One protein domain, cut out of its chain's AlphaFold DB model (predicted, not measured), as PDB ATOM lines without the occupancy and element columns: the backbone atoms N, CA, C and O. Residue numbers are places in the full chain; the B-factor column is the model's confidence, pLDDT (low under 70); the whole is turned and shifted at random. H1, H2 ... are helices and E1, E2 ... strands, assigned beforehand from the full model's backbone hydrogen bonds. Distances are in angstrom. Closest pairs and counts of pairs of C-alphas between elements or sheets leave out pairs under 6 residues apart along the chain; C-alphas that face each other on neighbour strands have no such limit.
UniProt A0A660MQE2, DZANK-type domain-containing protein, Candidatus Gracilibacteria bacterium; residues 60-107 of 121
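AT A GLANCE: This is residues 60 to 107 of the 121 residues of the protein "DZANK-type domain-containing protein" of Candidatus Gracilibacteria bacterium (UniProt A0A660MQE2). Two small hairpins of two strands each, E1 with E2 and E3 with E4, follow one another as separate parts joined by a looping link, and helix H1 makes an arm at the end of the first hairpin. Residues 60 to 65 of H1 stick out free. The printed part has 48 residues with one named helix and four named strands, in the order H1, E1, E2, E3, E4; each pair of strands is antiparallel, under half of the residues are in named elements, and the class is mixed, helices and strands. The whole is loose, with a radius of gyration of the C-alphas of 12.1 A, and flat, spanning 38 by 24 by 13 A.

IN THESE COORDINATES: H1 covers residues 60 to 69, 14.8 A long, from C-alpha 60 at (335.269, 454.016, 446.460). E1 is residues 70 to 72, 7.0 A, and E2 residues 79 to 81, 7.1 A. E3 is residues 95 to 97, 6.8 A, and E4 residues 104 to 106, 7.1 A, ending at C-alpha 106 at (327.011, 475.632, 454.684).

HOW THE PARTS SIT: In H1 every O i to N i+4 pair is within hydrogen-bond range. A tight link joins H1 to E1. The closest C-alphas of H1 and E2 are those of Thr 69 and Asp 81, 5.9 A apart. E1 and E2 form an antiparallel hairpin at 137 degrees, with N 71 and O 80 within hydrogen-bond range at 2.8 A. E3 and E4 form another at 142 degrees, with N 96 and O 105 at 2.9 A. E2 and E3 are apart, and H1 is apart from E3 and E4.

THE WHOLE: The C-alphas of Gly 60 and Glu 100, the two farthest apart, are 38.1 A from each other. The printed part has no cut. The link from E2 to E3, residues 82 to 94, is long. Mean pLDDT of the printed part is 80.6; residues 60 to 68 are under 70.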
ATOM      1  N   GLY A  60     336.564 453.606 445.906       62.09
ATOM      2  CA  GLY A  60     335.269 454.016 446.460       62.09
ATOM      3  C   GLY A  60     335.439 455.015 447.601       62.09
ATOM      4  O   GLY A  60     334.923 456.128 447.524       62.09
ATOM      5  N   TYR A  61     336.262 454.666 448.593       58.62
ATOM      6  CA  TYR A  61     336.486 455.522 449.759       58.62
ATOM      7  C   TYR A  61     337.048 456.900 449.409       58.62
ATOM      8  O   TYR A  61     336.590 457.903 449.952       58.62
ATOM      9  N   TRP A  62     337.990 456.987 448.465       60.69
ATOM     10  CA  TRP A  62     338.523 458.285 448.040       60.69
ATOM     11  C   TRP A  62     337.470 459.166 447.359       60.69
ATOM     12  O   TRP A  62     337.475 460.381 447.551       60.69
ATOM     13  N   ARG A  63     336.542 458.572 446.592       61.12
ATOM     14  CA  ARG A  63     335.438 459.315 445.962       61.12
ATOM     15  C   ARG A  63     334.462 459.857 446.999       61.12
ATOM     16  O   ARG A  63     334.069 461.015 446.908       61.12
ATOM     17  N   GLU A  64     334.101 459.047 447.987       64.94
ATOM     18  CA  GLU A  64     333.191 459.451 449.063       64.94
ATOM     19  C   GLU A  64     333.817 460.515 449.975       64.94
ATOM     20  O   GLU A  64     333.154 461.487 450.341       64.94
ATOM     21  N   ALA A  65     335.110 460.389 450.292       64.69
ATOM     22  CA  ALA A  65     335.846 461.394 451.054       64.69
ATOM     23  C   ALA A  65     335.919 462.735 450.306       64.69
ATOM     24  O   ALA A  65     335.647 463.776 450.900       64.69
ATOM     25  N   LEU A  66     336.204 462.717 448.998       65.12
ATOM     26  CA  LEU A  66     336.271 463.933 448.181       65.12
ATOM     27  C   LEU A  66     334.922 464.667 448.121       65.12
ATOM     28  O   LEU A  66     334.874 465.875 448.319       65.12
ATOM     29  N   MET A  67     333.809 463.952 447.915       67.56
ATOM     30  CA  MET A  67     332.466 464.561 447.878       67.56
ATOM     31  C   MET A  67     332.058 465.191 449.219       67.56
ATOM     32  O   MET A  67     331.265 466.138 449.272       67.56
ATOM     33  N   ASN A  68     332.602 464.682 450.325       68.75
ATOM     34  CA  ASN A  68     332.351 465.253 451.639       68.75
ATOM     35  C   ASN A  68     333.160 466.527 451.897       68.75
ATOM     36  O   ASN A  68     332.637 467.402 452.585       68.75
ATOM     37  N   THR A  69     334.351 466.690 451.312       74.69
ATOM     38  CA  THR A  69     335.214 467.864 451.539       74.69
ATOM     39  C   THR A  69     334.971 469.019 450.570       74.69
ATOM     40  O   THR A  69     335.184 470.171 450.945       74.69
ATOM     41  N   VAL A  70     334.480 468.758 449.355       82.38
ATOM     42  CA  VAL A  70     334.280 469.802 448.335       82.38
ATOM     43  C   VAL A  70     332.807 470.145 448.115       82.38
ATOM     44  O   VAL A  70     331.921 469.301 448.238       82.38
ATOM     45  N   THR A  71     332.534 471.402 447.782       82.62
ATOM     46  CA  THR A  71     331.229 471.907 447.346       82.62
ATOM     47  C   THR A  71     331.388 472.710 446.062       82.62
ATOM     48  O   THR A  71     332.450 473.262 445.786       82.62
ATOM     49  N   ILE A  72     330.324 472.782 445.272       85.06
ATOM     50  CA  ILE A  72     330.291 473.579 444.047       85.06
ATOM     51  C   ILE A  72     329.705 474.947 444.394       85.06
ATOM     52  O   ILE A  72     328.698 475.033 445.098       85.06
ATOM     53  N   CYS A  73     330.351 476.022 443.946       85.81
ATOM     54  CA  CYS A  73     329.823 477.371 444.120       85.81
ATOM     55  C   CYS A  73     328.588 477.576 443.219       85.81
ATOM     56  O   CYS A  73     328.701 477.350 442.016       85.81
ATOM     57  N   PRO A  74     327.444 478.065 443.736       82.56
ATOM     58  CA  PRO A  74     326.240 478.271 442.925       82.56
ATOM     59  C   PRO A  74     326.360 479.430 441.922       82.56
ATOM     60  O   PRO A  74     325.519 479.553 441.042       82.56
ATOM     61  N   HIS A  75     327.369 480.296 442.064       86.38
ATOM     62  CA  HIS A  75     327.539 481.468 441.206       86.38
ATOM     63  C   HIS A  75     328.496 481.223 440.033       86.38
ATOM     64  O   HIS A  75     328.179 481.556 438.898       86.38
ATOM     65  N   CYS A  76     329.673 480.645 440.297       90.00
ATOM     66  CA  CYS A  76     330.713 480.431 439.281       90.00
ATOM     67  C   CYS A  76     330.979 478.954 438.951       90.00
ATOM     68  O   CYS A  76     331.908 478.661 438.198       90.00
ATOM     69  N   GLU A  77     330.225 478.032 439.564       85.62
ATOM     70  CA  GLU A  77     330.319 476.572 439.386       85.62
ATOM     71  C   GLU A  77     331.710 475.969 439.651       85.62
ATOM     72  O   GLU A  77     331.984 474.814 439.331       85.62
ATOM     73  N   GLN A  78     332.604 476.726 440.293       86.19
ATOM     74  CA  GLN A  78     333.920 476.229 440.680       86.19
ATOM     75  C   GLN A  78     333.815 475.289 441.883       86.19
ATOM     76  O   GLN A  78     332.995 475.490 442.786       86.19
ATOM     77  N   ILE A  79     334.685 474.278 441.907       86.88
ATOM     78  CA  ILE A  79     334.830 473.342 443.024       86.88
ATOM     79  C   ILE A  79     335.681 474.019 444.101       86.88
ATOM     80  O   ILE A  79     336.814 474.422 443.849       86.88
ATOM     81  N   VAL A  80     335.125 474.151 445.303       86.94
ATOM     82  CA  VAL A  80     335.750 474.841 446.437       86.94
ATOM     83  C   VAL A  80     335.628 473.971 447.687       86.94
ATOM     84  O   VAL A  80     334.683 473.200 447.834       86.94
ATOM     85  N   ASP A  81     336.588 474.073 448.602       83.75
ATOM     86  CA  ASP A  81     336.531 473.362 449.882       83.75
ATOM     87  C   ASP A  81     335.364 473.883 450.752       83.75
ATOM     88  O   ASP A  81     335.171 475.097 450.884       83.75
ATOM     89  N   LYS A  82     334.585 472.977 451.362       82.12
ATOM     90  CA  LYS A  82     333.445 473.317 452.242       82.12
ATOM     91  C   LYS A  82     333.852 474.103 453.490       82.12
ATOM     92  O   LYS A  82     332.997 474.729 454.121       82.12
ATOM     93  N   SER A  83     335.125 474.063 453.881       81.94
ATOM     94  CA  SER A  83     335.631 474.778 455.056       81.94
ATOM     95  C   SER A  83     335.663 476.300 454.872       81.94
ATOM     96  O   SER A  83     335.514 477.028 455.864       81.94
ATOM     97  N   TYR A  84     335.774 476.800 453.637       83.38
ATOM     98  CA  TYR A  84     335.838 478.233 453.354       83.38
ATOM     99  C   TYR A  84     334.501 478.947 453.612       83.38
ATOM    100  O   TYR A  84     333.417 478.414 453.385       83.38
ATOM    101  N   ASN A  85     334.572 480.191 454.096       84.94
ATOM    102  CA  ASN A  85     333.381 481.014 454.357       84.94
ATOM    103  C   ASN A  85     332.842 481.692 453.083       84.94
ATOM    104  O   ASN A  85     331.650 481.987 452.998       84.94
ATOM    105  N   ALA A  86     333.711 481.925 452.101       87.56
ATOM    106  CA  ALA A  86     333.397 482.542 450.818       87.56
ATOM    107  C   ALA A  86     334.207 481.874 449.697       87.56
ATOM    108  O   ALA A  86     335.258 481.282 449.948       87.56
ATOM    109  N   CYS A  87     333.712 481.960 448.465       89.00
ATOM    110  CA  CYS A  87     334.394 481.430 447.294       89.00
ATOM    111  C   CYS A  87     335.678 482.226 447.008       89.00
ATOM    112  O   CYS A  87     335.628 483.442 446.848       89.00
ATOM    113  N   VAL A  88     336.814 481.537 446.865       88.12
ATOM    114  CA  VAL A  88     338.116 482.165 446.556       88.12
ATOM    115  C   VAL A  88     338.152 482.770 445.142       88.12
ATOM    116  O   VAL A  88     338.940 483.670 444.877       88.12
ATOM    117  N   TYR A  89     337.282 482.305 444.239       89.00
ATOM    118  CA  TYR A  89     337.251 482.746 442.842       89.00
ATOM    119  C   TYR A  89     336.305 483.923 442.588       89.00
ATOM    120  O   TYR A  89     336.667 484.836 441.854       89.00
ATOM    121  N   CYS A  90     335.096 483.906 443.160       90.81
ATOM    122  CA  CYS A  90     334.084 484.943 442.910       90.81
ATOM    123  C   CYS A  90     333.724 485.798 444.134       90.81
ATOM    124  O   CYS A  90     333.057 486.813 443.979       90.81
ATOM    125  N   GLY A  91     334.140 485.410 445.344       86.75
ATOM    126  CA  GLY A  91     333.813 486.128 446.579       86.75
ATOM    127  C   GLY A  91     332.417 485.855 447.155       86.75
ATOM    128  O   GLY A  91     332.118 486.353 448.237       86.75
ATOM    129  N   GLU A  92     331.579 485.047 446.493       85.81
ATOM    130  CA  GLU A  92     330.234 484.696 446.978       85.81
ATOM    131  C   GLU A  92     330.288 483.982 448.338       85.81
ATOM    132  O   GLU A  92     331.129 483.100 448.556       85.81
ATOM    133  N   SER A  93     329.375 484.320 449.256       84.50
ATOM    134  CA  SER A  93     329.310 483.687 450.574       84.50
ATOM    135  C   SER A  93     328.790 482.247 450.470       84.50
ATOM    136  O   SER A  93     327.694 481.968 449.973       84.50
ATOM    137  N   LEU A  94     329.601 481.304 450.958       84.56
ATOM    138  CA  LEU A  94     329.296 479.867 450.947       84.56
ATOM    139  C   LEU A  94     328.646 479.396 452.251       84.56
ATOM    140  O   LEU A  94     328.102 478.293 452.304       84.56
ATOM    141  N   LYS A  95     328.700 480.215 453.306       85.44
ATOM    142  CA  LYS A  95     328.053 479.947 454.591       85.44
ATOM    143  C   LYS A  95     327.004 481.002 454.901       85.44
ATOM    144  O   LYS A  95     327.235 482.188 454.678       85.44
ATOM    145  N   THR A  96     325.883 480.561 455.451       81.12
ATOM    146  CA  THR A  96     324.797 481.410 455.947       81.12
ATOM    147  C   THR A  96     324.766 481.361 457.466       81.12
ATOM    148  O   THR A  96     325.048 480.323 458.067       81.12
ATOM    149  N   GLU A  97     324.448 482.488 458.092       84.00
ATOM    150  CA  GLU A  97     324.247 482.574 459.535       84.00
ATOM    151  C   GLU A  97     322.776 482.304 459.864       84.00
ATOM    152  O   GLU A  97     321.880 482.839 459.212       84.00
ATOM    153  N   CYS A  98     322.514 481.452 460.853       85.31
ATOM    154  CA  CYS A  98     321.156 481.230 461.335       85.31
ATOM    155  C   CYS A  98     320.657 482.449 462.126       85.31
ATOM    156  O   CYS A  98     321.340 482.891 463.043       85.31
ATOM    157  N   LYS A  99     319.445 482.944 461.838       84.19
ATOM    158  CA  LYS A  99     318.828 484.065 462.579       84.19
ATOM    159  C   LYS A  99     318.461 483.709 464.034       84.19
ATOM    160  O   LYS A  99     318.351 484.609 464.853       84.19
ATOM    161  N   GLU A 100     318.298 482.420 464.349       85.56
ATOM    162  CA  GLU A 100     317.911 481.939 465.688       85.56
ATOM    163  C   GLU A 100     319.125 481.652 466.585       85.56
ATOM    164  O   GLU A 100     319.202 482.125 467.714       85.56
ATOM    165  N   CYS A 101     320.092 480.862 466.099       87.31
ATOM    166  CA  CYS A 101     321.245 480.428 466.899       87.31
ATOM    167  C   CYS A 101     322.557 481.144 466.556       87.31
ATOM    168  O   CYS A 101     323.581 480.846 467.168       87.31
ATOM    169  N   HIS A 102     322.556 482.042 465.563       84.12
ATOM    170  CA  HIS A 102     323.736 482.770 465.068       84.12
ATOM    171  C   HIS A 102     324.909 481.886 464.603       84.12
ATOM    172  O   HIS A 102     326.010 482.373 464.343       84.12
ATOM    173  N   GLN A 103     324.686 480.578 464.438       82.44
ATOM    174  CA  GLN A 103     325.712 479.671 463.944       82.44
ATOM    175  C   GLN A 103     325.835 479.773 462.423       82.44
ATOM    176  O   GLN A 103     324.837 479.799 461.696       82.44
ATOM    177  N   LYS A 104     327.078 479.778 461.931       82.88
ATOM    178  CA  LYS A 104     327.390 479.723 460.497       82.88
ATOM    179  C   LYS A 104     327.413 478.278 460.015       82.88
ATOM    180  O   LYS A 104     328.186 477.472 460.525       82.88
ATOM    181  N   TYR A 105     326.633 477.971 458.988       82.12
ATOM    182  CA  TYR A 105     326.585 476.648 458.365       82.12
ATOM    183  C   TYR A 105     326.629 476.765 456.839       82.12
ATOM    184  O   TYR A 105     326.453 477.848 456.283       82.12
ATOM    185  N   THR A 106     326.931 475.662 456.151       79.44
ATOM    186  CA  THR A 106     327.011 475.632 454.684       79.44
ATOM    187  C   THR A 106     325.668 476.022 454.064       79.44
ATOM    188  O   THR A 106     324.619 475.518 454.456       79.44
ATOM    189  N   ARG A 107     325.703 476.915 453.078       72.44
ATOM    190  CA  ARG A 107     324.526 477.363 452.331       72.44
ATOM    191  C   ARG A 107     323.928 476.194 451.533       72.44
ATOM    192  O   ARG A 107     324.673 475.405 450.961       72.44
TER     193      ARG A 107